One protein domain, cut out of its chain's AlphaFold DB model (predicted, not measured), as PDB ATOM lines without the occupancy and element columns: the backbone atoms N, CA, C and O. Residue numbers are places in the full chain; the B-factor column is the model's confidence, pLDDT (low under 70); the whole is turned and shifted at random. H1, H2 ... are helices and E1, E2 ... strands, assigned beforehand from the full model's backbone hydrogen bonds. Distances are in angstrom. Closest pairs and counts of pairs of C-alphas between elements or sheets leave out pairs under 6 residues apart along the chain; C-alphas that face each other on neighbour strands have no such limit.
ATOM      1  N   ILE A 106     227.658 173.208 198.352       93.00
ATOM      2  CA  ILE A 106     226.439 172.460 198.021       93.00
ATOM      3  C   ILE A 106     226.694 171.540 196.829       93.00
ATOM      4  O   ILE A 106     227.566 171.811 196.011       93.00
ATOM      5  N   LEU A 107     225.915 170.469 196.695       92.12
ATOM      6  CA  LEU A 107     225.878 169.684 195.464       92.12
ATOM      7  C   LEU A 107     225.036 170.400 194.409       92.12
ATOM      8  O   LEU A 107     224.011 171.007 194.728       92.12
ATOM      9  N   ASN A 108     225.404 170.274 193.136       92.00
ATOM     10  CA  ASN A 108     224.604 170.833 192.046       92.00
ATOM     11  C   ASN A 108     223.184 170.232 191.997       92.00
ATOM     12  O   ASN A 108     222.236 170.925 191.634       92.00
ATOM     13  N   GLY A 109     223.011 168.981 192.435       88.12
ATOM     14  CA  GLY A 109     221.703 168.336 192.570       88.12
ATOM     15  C   GLY A 109     220.739 169.045 193.535       88.12
ATOM     16  O   GLY A 109     219.527 168.895 193.368       88.12
ATOM     17  N   HIS A 110     221.240 169.854 194.483       87.38
ATOM     18  CA  HIS A 110     220.418 170.679 195.385       87.38
ATOM     19  C   HIS A 110     219.755 171.872 194.681       87.38
ATOM     20  O   HIS A 110     218.927 172.547 195.277       87.38
ATOM     21  N   LEU A 111     220.105 172.148 193.421       88.56
ATOM     22  CA  LEU A 111     219.540 173.251 192.637       88.56
ATOM     23  C   LEU A 111     218.427 172.795 191.668       88.56
ATOM     24  O   LEU A 111     217.973 173.586 190.842       88.56
ATOM     25  N   ARG A 112     218.002 171.524 191.733       81.81
ATOM     26  CA  ARG A 112     216.980 170.911 190.854       81.81
ATOM     27  C   ARG A 112     215.675 170.535 191.573       81.81
ATOM     28  O   ARG A 112     214.867 169.796 191.028       81.81
ATOM     29  N   GLY A 113     215.493 170.979 192.812       73.56
ATOM     30  CA  GLY A 113     214.367 170.605 193.672       73.56
ATOM     31  C   GLY A 113     214.630 171.035 195.111       73.56
ATOM     32  O   GLY A 113     215.642 171.686 195.370       73.56
ATOM     33  N   ASN A 114     213.746 170.684 196.048       66.69
ATOM     34  CA  ASN A 114     213.912 171.093 197.441       66.69
ATOM     35  C   ASN A 114     215.208 170.478 198.028       66.69
ATOM     36  O   ASN A 114     215.344 169.252 198.032       66.69
ATOM     37  N   PRO A 115     216.182 171.280 198.512       59.88
ATOM     38  CA  PRO A 115     217.478 170.769 198.969       59.88
ATOM     39  C   PRO A 115     217.371 169.715 200.075       59.88
ATOM     40  O   PRO A 115     218.206 168.810 200.149       59.88
ATOM     41  N   THR A 116     216.327 169.800 200.901       61.03
ATOM     42  CA  THR A 116     216.069 168.866 202.002       61.03
ATOM     43  C   THR A 116     215.676 167.466 201.536       61.03
ATOM     44  O   THR A 116     215.846 166.513 202.291       61.03
ATOM     45  N   ASP A 117     215.199 167.311 200.296       65.25
ATOM     46  CA  ASP A 117     214.796 166.007 199.749       65.25
ATOM     47  C   ASP A 117     216.012 165.111 199.472       65.25
ATOM     48  O   ASP A 117     215.914 163.886 199.478       65.25
ATOM     49  N   LYS A 118     217.175 165.731 199.234       62.97
ATOM     50  CA  LYS A 118     218.440 165.052 198.907       62.97
ATOM     51  C   LYS A 118     219.471 165.114 200.037       62.97
ATOM     52  O   LYS A 118     220.492 164.432 199.968       62.97
ATOM     53  N   SER A 119     219.228 165.912 201.076       65.56
ATOM     54  CA  SER A 119     220.099 166.010 202.245       65.56
ATOM     55  C   SER A 119     219.293 166.313 203.504       65.56
ATOM     56  O   SER A 119     218.753 167.403 203.672       65.56
ATOM     57  N   SER A 120     219.294 165.377 204.449       61.31
ATOM     58  CA  SER A 120     218.659 165.555 205.762       61.31
ATOM     59  C   SER A 120     219.422 166.503 206.699       61.31
ATOM     60  O   SER A 120     218.955 166.770 207.805       61.31
ATOM     61  N   HIS A 121     220.607 166.985 206.301       66.31
ATOM     62  CA  HIS A 121     221.525 167.736 207.170       66.31
ATOM     63  C   HIS A 121     221.979 169.079 206.598       66.31
ATOM     64  O   HIS A 121     222.805 169.756 207.216       66.31
ATOM     65  N   ILE A 122     221.461 169.484 205.436       70.19
ATOM     66  CA  ILE A 122     221.628 170.857 204.974       70.19
ATOM     67  C   ILE A 122     220.666 171.758 205.772       70.19
ATOM     68  O   ILE A 122     219.481 171.444 205.867       70.19
ATOM     69  N   PRO A 123     221.133 172.862 206.386       68.12
ATOM     70  CA  PRO A 123     220.268 173.692 207.231       68.12
ATOM     71  C   PRO A 123     219.274 174.548 206.428       68.12
ATOM     72  O   PRO A 123     218.416 175.204 207.017       68.12
ATOM     73  N   TYR A 124     219.395 174.581 205.098       74.06
ATOM     74  CA  TYR A 124     218.592 175.446 204.238       74.06
ATOM     75  C   TYR A 124     217.300 174.769 203.812       74.06
ATOM     76  O   TYR A 124     217.306 173.657 203.292       74.06
ATOM     77  N   LYS A 125     216.193 175.489 204.000       72.88
ATOM     78  CA  LYS A 125     214.842 175.035 203.655       72.88
ATOM     79  C   LYS A 125     214.442 175.369 202.215       72.88
ATOM     80  O   LYS A 125     213.416 174.887 201.758       72.88
ATOM     81  N   THR A 126     215.212 176.219 201.532       84.12
ATOM     82  CA  THR A 126     214.938 176.678 200.163       84.12
ATOM     83  C   THR A 126     216.195 176.599 199.299       84.12
ATOM     84  O   THR A 126     217.322 176.630 199.810       84.12
ATOM     85  N   ILE A 127     216.010 176.501 197.978       86.69
ATOM     86  CA  ILE A 127     217.117 176.512 197.011       86.69
ATOM     87  C   ILE A 127     217.841 177.860 197.062       86.69
ATOM     88  O   ILE A 127     219.067 177.913 196.985       86.69
ATOM     89  N   GLU A 128     217.088 178.942 197.229       88.44
ATOM     90  CA  GLU A 128     217.574 180.314 197.280       88.44
ATOM     91  C   GLU A 128     218.509 180.531 198.468       88.44
ATOM     92  O   GLU A 128     219.559 181.154 198.303       88.44
ATOM     93  N   ASP A 129     218.171 179.998 199.643       87.62
ATOM     94  CA  ASP A 129     219.033 180.086 200.824       87.62
ATOM     95  C   ASP A 129     220.325 179.290 200.615       87.62
ATOM     96  O   ASP A 129     221.416 179.811 200.845       87.62
ATOM     97  N   ALA A 130     220.226 178.067 200.081       87.44
ATOM     98  CA  ALA A 130     221.396 177.249 199.769       87.44
ATOM     99  C   ALA A 130     222.322 177.939 198.752       87.44
ATOM    100  O   ALA A 130     223.530 178.051 198.967       87.44
ATOM    101  N   ALA A 131     221.750 178.473 197.671       89.25
ATOM    102  CA  ALA A 131     222.470 179.221 196.648       89.25
ATOM    103  C   ALA A 131     223.083 180.524 197.191       89.25
ATOM    104  O   ALA A 131     224.143 180.950 196.728       89.25
ATOM    105  N   ARG A 132     222.434 181.169 198.171       89.44
ATOM    106  CA  ARG A 132     222.919 182.401 198.807       89.44
ATOM    107  C   ARG A 132     223.936 182.149 199.915       89.44
ATOM    108  O   ARG A 132     224.566 183.107 200.352       89.44
ATOM    109  N   SER A 133     224.149 180.933 200.379       87.56
ATOM    110  CA  SER A 133     225.202 180.667 201.366       87.56
ATOM    111  C   SER A 133     226.435 180.002 200.765       87.56
ATOM    112  O   SER A 133     227.531 180.211 201.275       87.56
ATOM    113  N   ALA A 134     226.282 179.273 199.660       92.81
ATOM    114  CA  ALA A 134     227.370 178.518 199.053       92.81
ATOM    115  C   ALA A 134     228.507 179.388 198.495       92.81
ATOM    116  O   ALA A 134     228.286 180.347 197.752       92.81
ATOM    117  N   TYR A 135     229.739 178.974 198.792       96.38
ATOM    118  CA  TYR A 135     230.969 179.476 198.176       96.38
ATOM    119  C   TYR A 135     231.344 178.683 196.933       96.38
ATOM    120  O   TYR A 135     231.931 179.240 196.008       96.38
ATOM    121  N   ALA A 136     230.989 177.400 196.884       96.44
ATOM    122  CA  ALA A 136     231.184 176.565 195.710       96.44
ATOM    123  C   ALA A 136     230.098 175.501 195.555       96.44
ATOM    124  O   ALA A 136     229.449 175.082 196.518       96.44
ATOM    125  N   VAL A 137     229.941 175.044 194.317       95.50
ATOM    126  CA  VAL A 137     229.083 173.919 193.955       95.50
ATOM    127  C   VAL A 137     229.946 172.722 193.588       95.50
ATOM    128  O   VAL A 137     230.832 172.844 192.752       95.50
ATOM    129  N   HIS A 138     229.661 171.559 194.163       95.06
ATOM    130  CA  HIS A 138     230.257 170.289 193.757       95.06
ATOM    131  C   HIS A 138     229.402 169.632 192.675       95.06
ATOM    132  O   HIS A 138     228.201 169.415 192.872       95.06
ATOM    133  N   PHE A 139     229.994 169.301 191.527       94.50
ATOM    134  CA  PHE A 139     229.300 168.553 190.486       94.50
ATOM    135  C   PHE A 139     229.206 167.070 190.860       94.50
ATOM    136  O   PHE A 139     230.186 166.327 190.785       94.50
ATOM    137  N   SER A 140     228.011 166.615 191.224       89.69
ATOM    138  CA  SER A 140     227.715 165.208 191.524       89.69
ATOM    139  C   SER A 140     226.646 164.601 190.611       89.69
ATOM    140  O   SER A 140     226.488 163.384 190.587       89.69
ATOM    141  N   GLU A 141     225.900 165.426 189.877       88.00
ATOM    142  CA  GLU A 141     224.745 165.013 189.073       88.00
ATOM    143  C   GLU A 141     224.795 165.631 187.665       88.00
ATOM    144  O   GLU A 141     225.166 166.790 187.497       88.00
ATOM    145  N   GLN A 142     224.397 164.881 186.644       87.50
ATOM    146  CA  GLN A 142     224.245 165.356 185.269       87.50
ATOM    147  C   GLN A 142     222.849 165.969 185.041       87.50
ATOM    148  O   GLN A 142     221.924 165.710 185.813       87.50
ATOM    149  N   PRO A 143     222.637 166.739 183.956       84.00
ATOM    150  CA  PRO A 143     221.335 167.320 183.627       84.00
ATOM    151  C   PRO A 143     220.184 166.318 183.462       84.00
ATOM    152  O   PRO A 143     219.021 166.688 183.609       84.00
ATOM    153  N   ASN A 144     220.488 165.051 183.191       82.69
ATOM    154  CA  ASN A 144     219.506 163.968 183.120       82.69
ATOM    155  C   ASN A 144     219.165 163.348 184.496       82.69
ATOM    156  O   ASN A 144     218.426 162.372 184.553       82.69
ATOM    157  N   GLY A 145     219.709 163.881 185.596       80.25
ATOM    158  CA  GLY A 145     219.490 163.389 186.960       80.25
ATOM    159  C   GLY A 145     220.368 162.201 187.369       80.25
ATOM    160  O   GLY A 145     220.288 161.755 188.512       80.25
ATOM    161  N   GLN A 146     221.215 161.679 186.477       84.44
ATOM    162  CA  GLN A 146     222.139 160.595 186.809       84.44
ATOM    163  C   GLN A 146     223.383 161.125 187.522       84.44
ATOM    164  O   GLN A 146     223.821 162.250 187.284       84.44
ATOM    165  N   PHE A 147     224.007 160.290 188.354       85.06
ATOM    166  CA  PHE A 147     225.316 160.612 188.916       85.06
ATOM    167  C   PHE A 147     226.336 160.839 187.792       85.06
ATOM    168  O   PHE A 147     226.428 160.054 186.845       85.06
ATOM    169  N   GLY A 148     227.119 161.908 187.888       86.69
ATOM    170  CA  GLY A 148     228.181 162.158 186.923       86.69
ATOM    171  C   GLY A 148     228.757 163.562 186.978       86.69
ATOM    172  O   GLY A 148     228.407 164.379 187.828       86.69
ATOM    173  N   LYS A 149     229.704 163.796 186.073       91.06
ATOM    174  CA  LYS A 149     230.577 164.969 186.040       91.06
ATOM    175  C   LYS A 149     230.347 165.752 184.750       91.06
ATOM    176  O   LYS A 149     229.938 165.149 183.756       91.06
ATOM    177  N   PRO A 150     230.611 167.068 184.738       91.12
ATOM    178  CA  PRO A 150     230.238 167.920 183.614       91.12
ATOM    179  C   PRO A 150     230.947 167.540 182.306       91.12
ATOM    180  O   PRO A 150     230.345 167.625 181.241       91.12
ATOM    181  N   TRP A 151     232.175 167.020 182.374       90.94
ATOM    182  CA  TRP A 151     232.936 166.579 181.198       90.94
ATOM    183  C   TRP A 151     232.402 165.312 180.513       90.94
ATOM    184  O   TRP A 151     232.853 164.993 179.418       90.94
ATOM    185  N   TYR A 152     231.447 164.594 181.114       89.69
ATOM    186  CA  TYR A 152     230.792 163.447 180.469       89.69
ATOM    187  C   TYR A 152     229.543 163.833 179.658       89.69
ATOM    188  O   TYR A 152     228.948 162.976 179.008       89.69
ATOM    189  N   ILE A 153     229.144 165.109 179.670       87.94
ATOM    190  CA  ILE A 153     227.938 165.592 178.989       87.94
ATOM    191  C   ILE A 153     228.298 165.963 177.548       87.94
ATOM    192  O   ILE A 153     228.721 167.083 177.266       87.94
ATOM    193  N   ALA A 154     228.148 165.002 176.634       83.56
ATOM    194  CA  ALA A 154     228.583 165.144 175.244       83.56
ATOM    195  C   ALA A 154     227.836 166.246 174.475       83.56
ATOM    196  O   ALA A 154     228.456 166.994 173.725       83.56
ATOM    197  N   ASP A 155     226.521 166.367 174.677       85.94
ATOM    198  CA  ASP A 155     225.702 167.380 174.000       85.94
ATOM    199  C   ASP A 155     225.856 168.787 174.606       85.94
ATOM    200  O   ASP A 155     225.428 169.767 174.003       85.94
ATOM    201  N   ARG A 156     226.488 168.886 175.787       85.00
ATOM    202  CA  ARG A 156     226.690 170.116 176.567       85.00
ATOM    203  C   ARG A 156     225.414 170.934 176.760       85.00
ATOM    204  O   ARG A 156     225.444 172.163 176.802       85.00
ATOM    205  N   THR A 157     224.284 170.251 176.906       80.88
ATOM    206  CA  THR A 157     222.992 170.897 177.123       80.88
ATOM    207  C   THR A 157     222.426 170.584 178.501       80.88
ATOM    208  O   THR A 157     222.605 169.502 179.062       80.88
ATOM    209  N   VAL A 158     221.732 171.571 179.070       82.19
ATOM    210  CA  VAL A 158     221.007 171.422 180.331       82.19
ATOM    211  C   VAL A 158     219.517 171.322 180.030       82.19
ATOM    212  O   VAL A 158     218.894 172.313 179.650       82.19
ATOM    213  N   HIS A 159     218.951 170.129 180.216       73.50
ATOM    214  CA  HIS A 159     217.524 169.858 180.020       73.50
ATOM    215  C   HIS A 159     216.733 169.962 181.335       73.50
ATOM    216  O   HIS A 159     217.254 169.640 182.406       73.50
ATOM    217  N   GLY A 160     215.451 170.330 181.232       71.62
ATOM    218  CA  GLY A 160     214.483 170.328 182.338       71.62
ATOM    219  C   GLY A 160     214.400 171.626 183.151       71.62
ATOM    220  O   GLY A 160     215.185 172.557 182.964       71.62
ATOM    221  N   GLU A 161     213.419 171.685 184.056       67.50
ATOM    222  CA  GLU A 161     213.270 172.790 185.006       67.50
ATOM    223  C   GLU A 161     214.295 172.667 186.140       67.50
ATOM    224  O   GLU A 161     214.431 171.625 186.781       67.50
ATOM    225  N   ALA A 162     215.034 173.746 186.384       80.81
ATOM    226  CA  ALA A 162     215.991 173.858 187.476       80.81
ATOM    227  C   ALA A 162     216.119 175.325 187.899       80.81
ATOM    228  O   ALA A 162     215.798 176.238 187.133       80.81
ATOM    229  N   HIS A 163     216.642 175.561 189.101       89.00
ATOM    230  CA  HIS A 163     216.944 176.913 189.554       89.00
ATOM    231  C   HIS A 163     217.947 177.586 188.590       89.00
ATOM    232  O   HIS A 163     218.894 176.925 188.149       89.00
ATOM    233  N   PRO A 164     217.827 178.897 188.285       91.06
ATOM    234  CA  PRO A 164     218.676 179.573 187.295       91.06
ATOM    235  C   PRO A 164     220.185 179.406 187.523       91.06
ATOM    236  O   PRO A 164     220.959 179.325 186.569       91.06
ATOM    237  N   LEU A 165     220.610 179.299 188.790       92.00
ATOM    238  CA  LEU A 165     222.005 179.012 189.138       92.00
ATOM    239  C   LEU A 165     222.501 177.691 188.537       92.00
ATOM    240  O   LEU A 165     223.627 177.657 188.055       92.00
ATOM    241  N   TYR A 166     221.683 176.634 188.540       91.94
ATOM    242  CA  TYR A 166     222.059 175.318 188.018       91.94
ATOM    243  C   TYR A 166     222.436 175.397 186.541       91.94
ATOM    244  O   TYR A 166     223.501 174.941 186.136       91.94
ATOM    245  N   ARG A 167     221.589 176.042 185.736       90.19
ATOM    246  CA  ARG A 167     221.867 176.234 184.313       90.19
ATOM    247  C   ARG A 167     223.100 177.109 184.106       90.19
ATOM    248  O   ARG A 167     223.994 176.745 183.352       90.19
ATOM    249  N   ARG A 168     223.199 178.209 184.860       92.81
ATOM    250  CA  ARG A 168     224.325 179.145 184.775       92.81
ATOM    251  C   ARG A 168     225.678 178.482 185.041       92.81
ATOM    252  O   ARG A 168     226.625 178.784 184.322       92.81
ATOM    253  N   ILE A 169     225.792 177.618 186.056       94.88
ATOM    254  CA  ILE A 169     227.075 176.965 186.372       94.88
ATOM    255  C   ILE A 169     227.514 175.998 185.265       94.88
ATOM    256  O   ILE A 169     228.694 175.981 184.935       94.88
ATOM    257  N   PHE A 170     226.591 175.252 184.650       93.75
ATOM    258  CA  PHE A 170     226.909 174.366 183.526       93.75
ATOM    259  C   PHE A 170     227.273 175.157 182.272       93.75
ATOM    260  O   PHE A 170     228.324 174.906 181.691       93.75
ATOM    261  N   ASP A 171     226.471 176.159 181.904       92.75
ATOM    262  CA  ASP A 171     226.742 177.008 180.739       92.75
ATOM    263  C   ASP A 171     228.110 177.700 180.859       92.75
ATOM    264  O   ASP A 171     228.881 177.749 179.902       92.75
ATOM    265  N   ASN A 172     228.438 178.219 182.049       94.12
ATOM    266  CA  ASN A 172     229.746 178.813 182.321       94.12
ATOM    267  C   ASN A 172     230.872 177.784 182.255       94.12
ATOM    268  O   ASN A 172     231.929 178.093 181.712       94.12
ATOM    269  N   TRP A 173     230.663 176.586 182.801       93.62
ATOM    270  CA  TRP A 173     231.664 175.527 182.761       93.62
ATOM    271  C   TRP A 173     231.955 175.098 181.316       93.62
ATOM    272  O   TRP A 173     233.117 175.076 180.924       93.62
ATOM    273  N   PHE A 174     230.924 174.860 180.495       92.50
ATOM    274  CA  PHE A 174     231.092 174.498 179.081       92.50
ATOM    275  C   PHE A 174     231.808 175.596 178.292       92.50
ATOM    276  O   PHE A 174     232.787 175.309 177.607       92.50
ATOM    277  N   ARG A 175     231.390 176.859 178.459       92.38
ATOM    278  CA  ARG A 175     232.091 178.002 177.853       92.38
ATOM    279  C   ARG A 175     233.544 178.097 178.308       92.38
ATOM    280  O   ARG A 175     234.409 178.406 177.500       92.38
ATOM    281  N   GLY A 176     233.811 177.844 179.587       91.50
ATOM    282  CA  GLY A 176     235.160 177.866 180.143       91.50
ATOM    283  C   GLY A 176     236.056 176.790 179.535       91.50
ATOM    284  O   GLY A 176     237.206 177.076 179.217       91.50
ATOM    285  N   VAL A 177     235.523 175.588 179.305       89.69
ATOM    286  CA  VAL A 177     236.245 174.533 178.581       89.69
ATOM    287  C   VAL A 177     236.607 175.002 177.174       89.69
ATOM    288  O   VAL A 177     237.770 174.916 176.800       89.69
ATOM    289  N   ASP A 178     235.653 175.558 176.425       89.19
ATOM    290  CA  ASP A 178     235.910 176.029 175.056       89.19
ATOM    291  C   ASP A 178     236.911 177.183 174.996       89.19
ATOM    292  O   ASP A 178     237.714 177.275 174.071       89.19
ATOM    293  N   GLN A 179     236.864 178.071 175.987       91.81
ATOM    294  CA  GLN A 179     237.685 179.271 176.003       91.81
ATOM    295  C   GLN A 179     239.105 179.023 176.525       91.81
ATOM    296  O   GLN A 179     240.047 179.651 176.042       91.81
ATOM    297  N   TYR A 180     239.265 178.162 177.531       90.62
ATOM    298  CA  TYR A 180     240.511 178.058 178.299       90.62
ATOM    299  C   TYR A 180     241.158 176.672 178.245       90.62
ATOM    300  O   TYR A 180     242.357 176.557 178.494       90.62
ATOM    301  N   CYS A 181     240.408 175.618 177.918       85.88
ATOM    302  CA  CYS A 181     240.931 174.258 177.820       85.88
ATOM    303  C   CYS A 181     241.179 173.907 176.350       85.88
ATOM    304  O   CYS A 181     240.459 173.111 175.749       85.88
TER     305      CYS A 181
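AT A GLANCE: This is residues 106 to 181 of the 187 residues of an uncharacterized protein of Spizellomyces punctatus (strain DAOM BR117) (UniProt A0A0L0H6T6). One long helix, H4, makes one half of an elongated body, and the loop of residues 139 to 163 folds back beside it; the other half is a cluster of three short helices, H1, H2 and H3, with the small strand E1, and H1 lies near the middle of the whole. The printed part has 76 residues with four named helices and one named strand, in the order H1, H2, H3, E1, H4. E1 pairs with no named strand. The class is mostly helix, though under half of the residues, 35 of 76, are in named elements. The whole is compact, with a radius of gyration of the C-alphas of 12.4 A, and spans 36 by 23 by 18 A.

IN THESE COORDINATES: Start at Ile 106 and find C-alpha 108 at (224.604, 170.833, 192.046), where H1 begins; it covers residues 108 to 111. Next come H2, residues 115 to 118, and H3, residues 127 to 133, which is 10.1 A long from first to last C-alpha. E1, residues 136 to 138, begins with C-alpha 136 at (231.184, 176.565, 195.710) and measures 6.6 A. H4, residues 164 to 180, runs 23.7 A to C-alpha 180 at (240.511, 178.058, 178.299).

HOW THE PARTS SIT: Look first at H1, which touches H3; their closest C-alphas, of Leu 111 and Ile 127, are 6.0 A apart. H1 and H4 only just touch, with 3 pairs of C-alphas within 8 A, and H4 does so with residues 165 to 166 alone; the closest C-alphas are those of Leu 111 and Tyr 166, 5.7 A apart. H2 is close to H1 but not clearly touching, with C-alphas 110 and 118 at 6.9 A. H3 and H4 are close but not clearly touching, at a steep tilt of 59 degrees, the same way; the closest C-alphas, of Ala 131 and Leu 165, are 7.5 A apart. Residues 106 to 107 pair, parallel, with residues 137 to 138 of E1. H2 is apart from E1 and from H4. In H3 and H4 every O i to N i+4 pair is within hydrogen-bond range; H1 and H2 are too short for such a pair, and each has its 1 O i to N i+3 pair within range.

THE WHOLE: The C-alphas farthest apart, of Ser 120 and Gln 179, are 37.9 A from each other. The printed part has no cut. The link from E1 to H4, 25 residues, is long. The model's mean pLDDT over the printed part is 84.6; look for values under 70 at residues 114 to 121, 123 and 161.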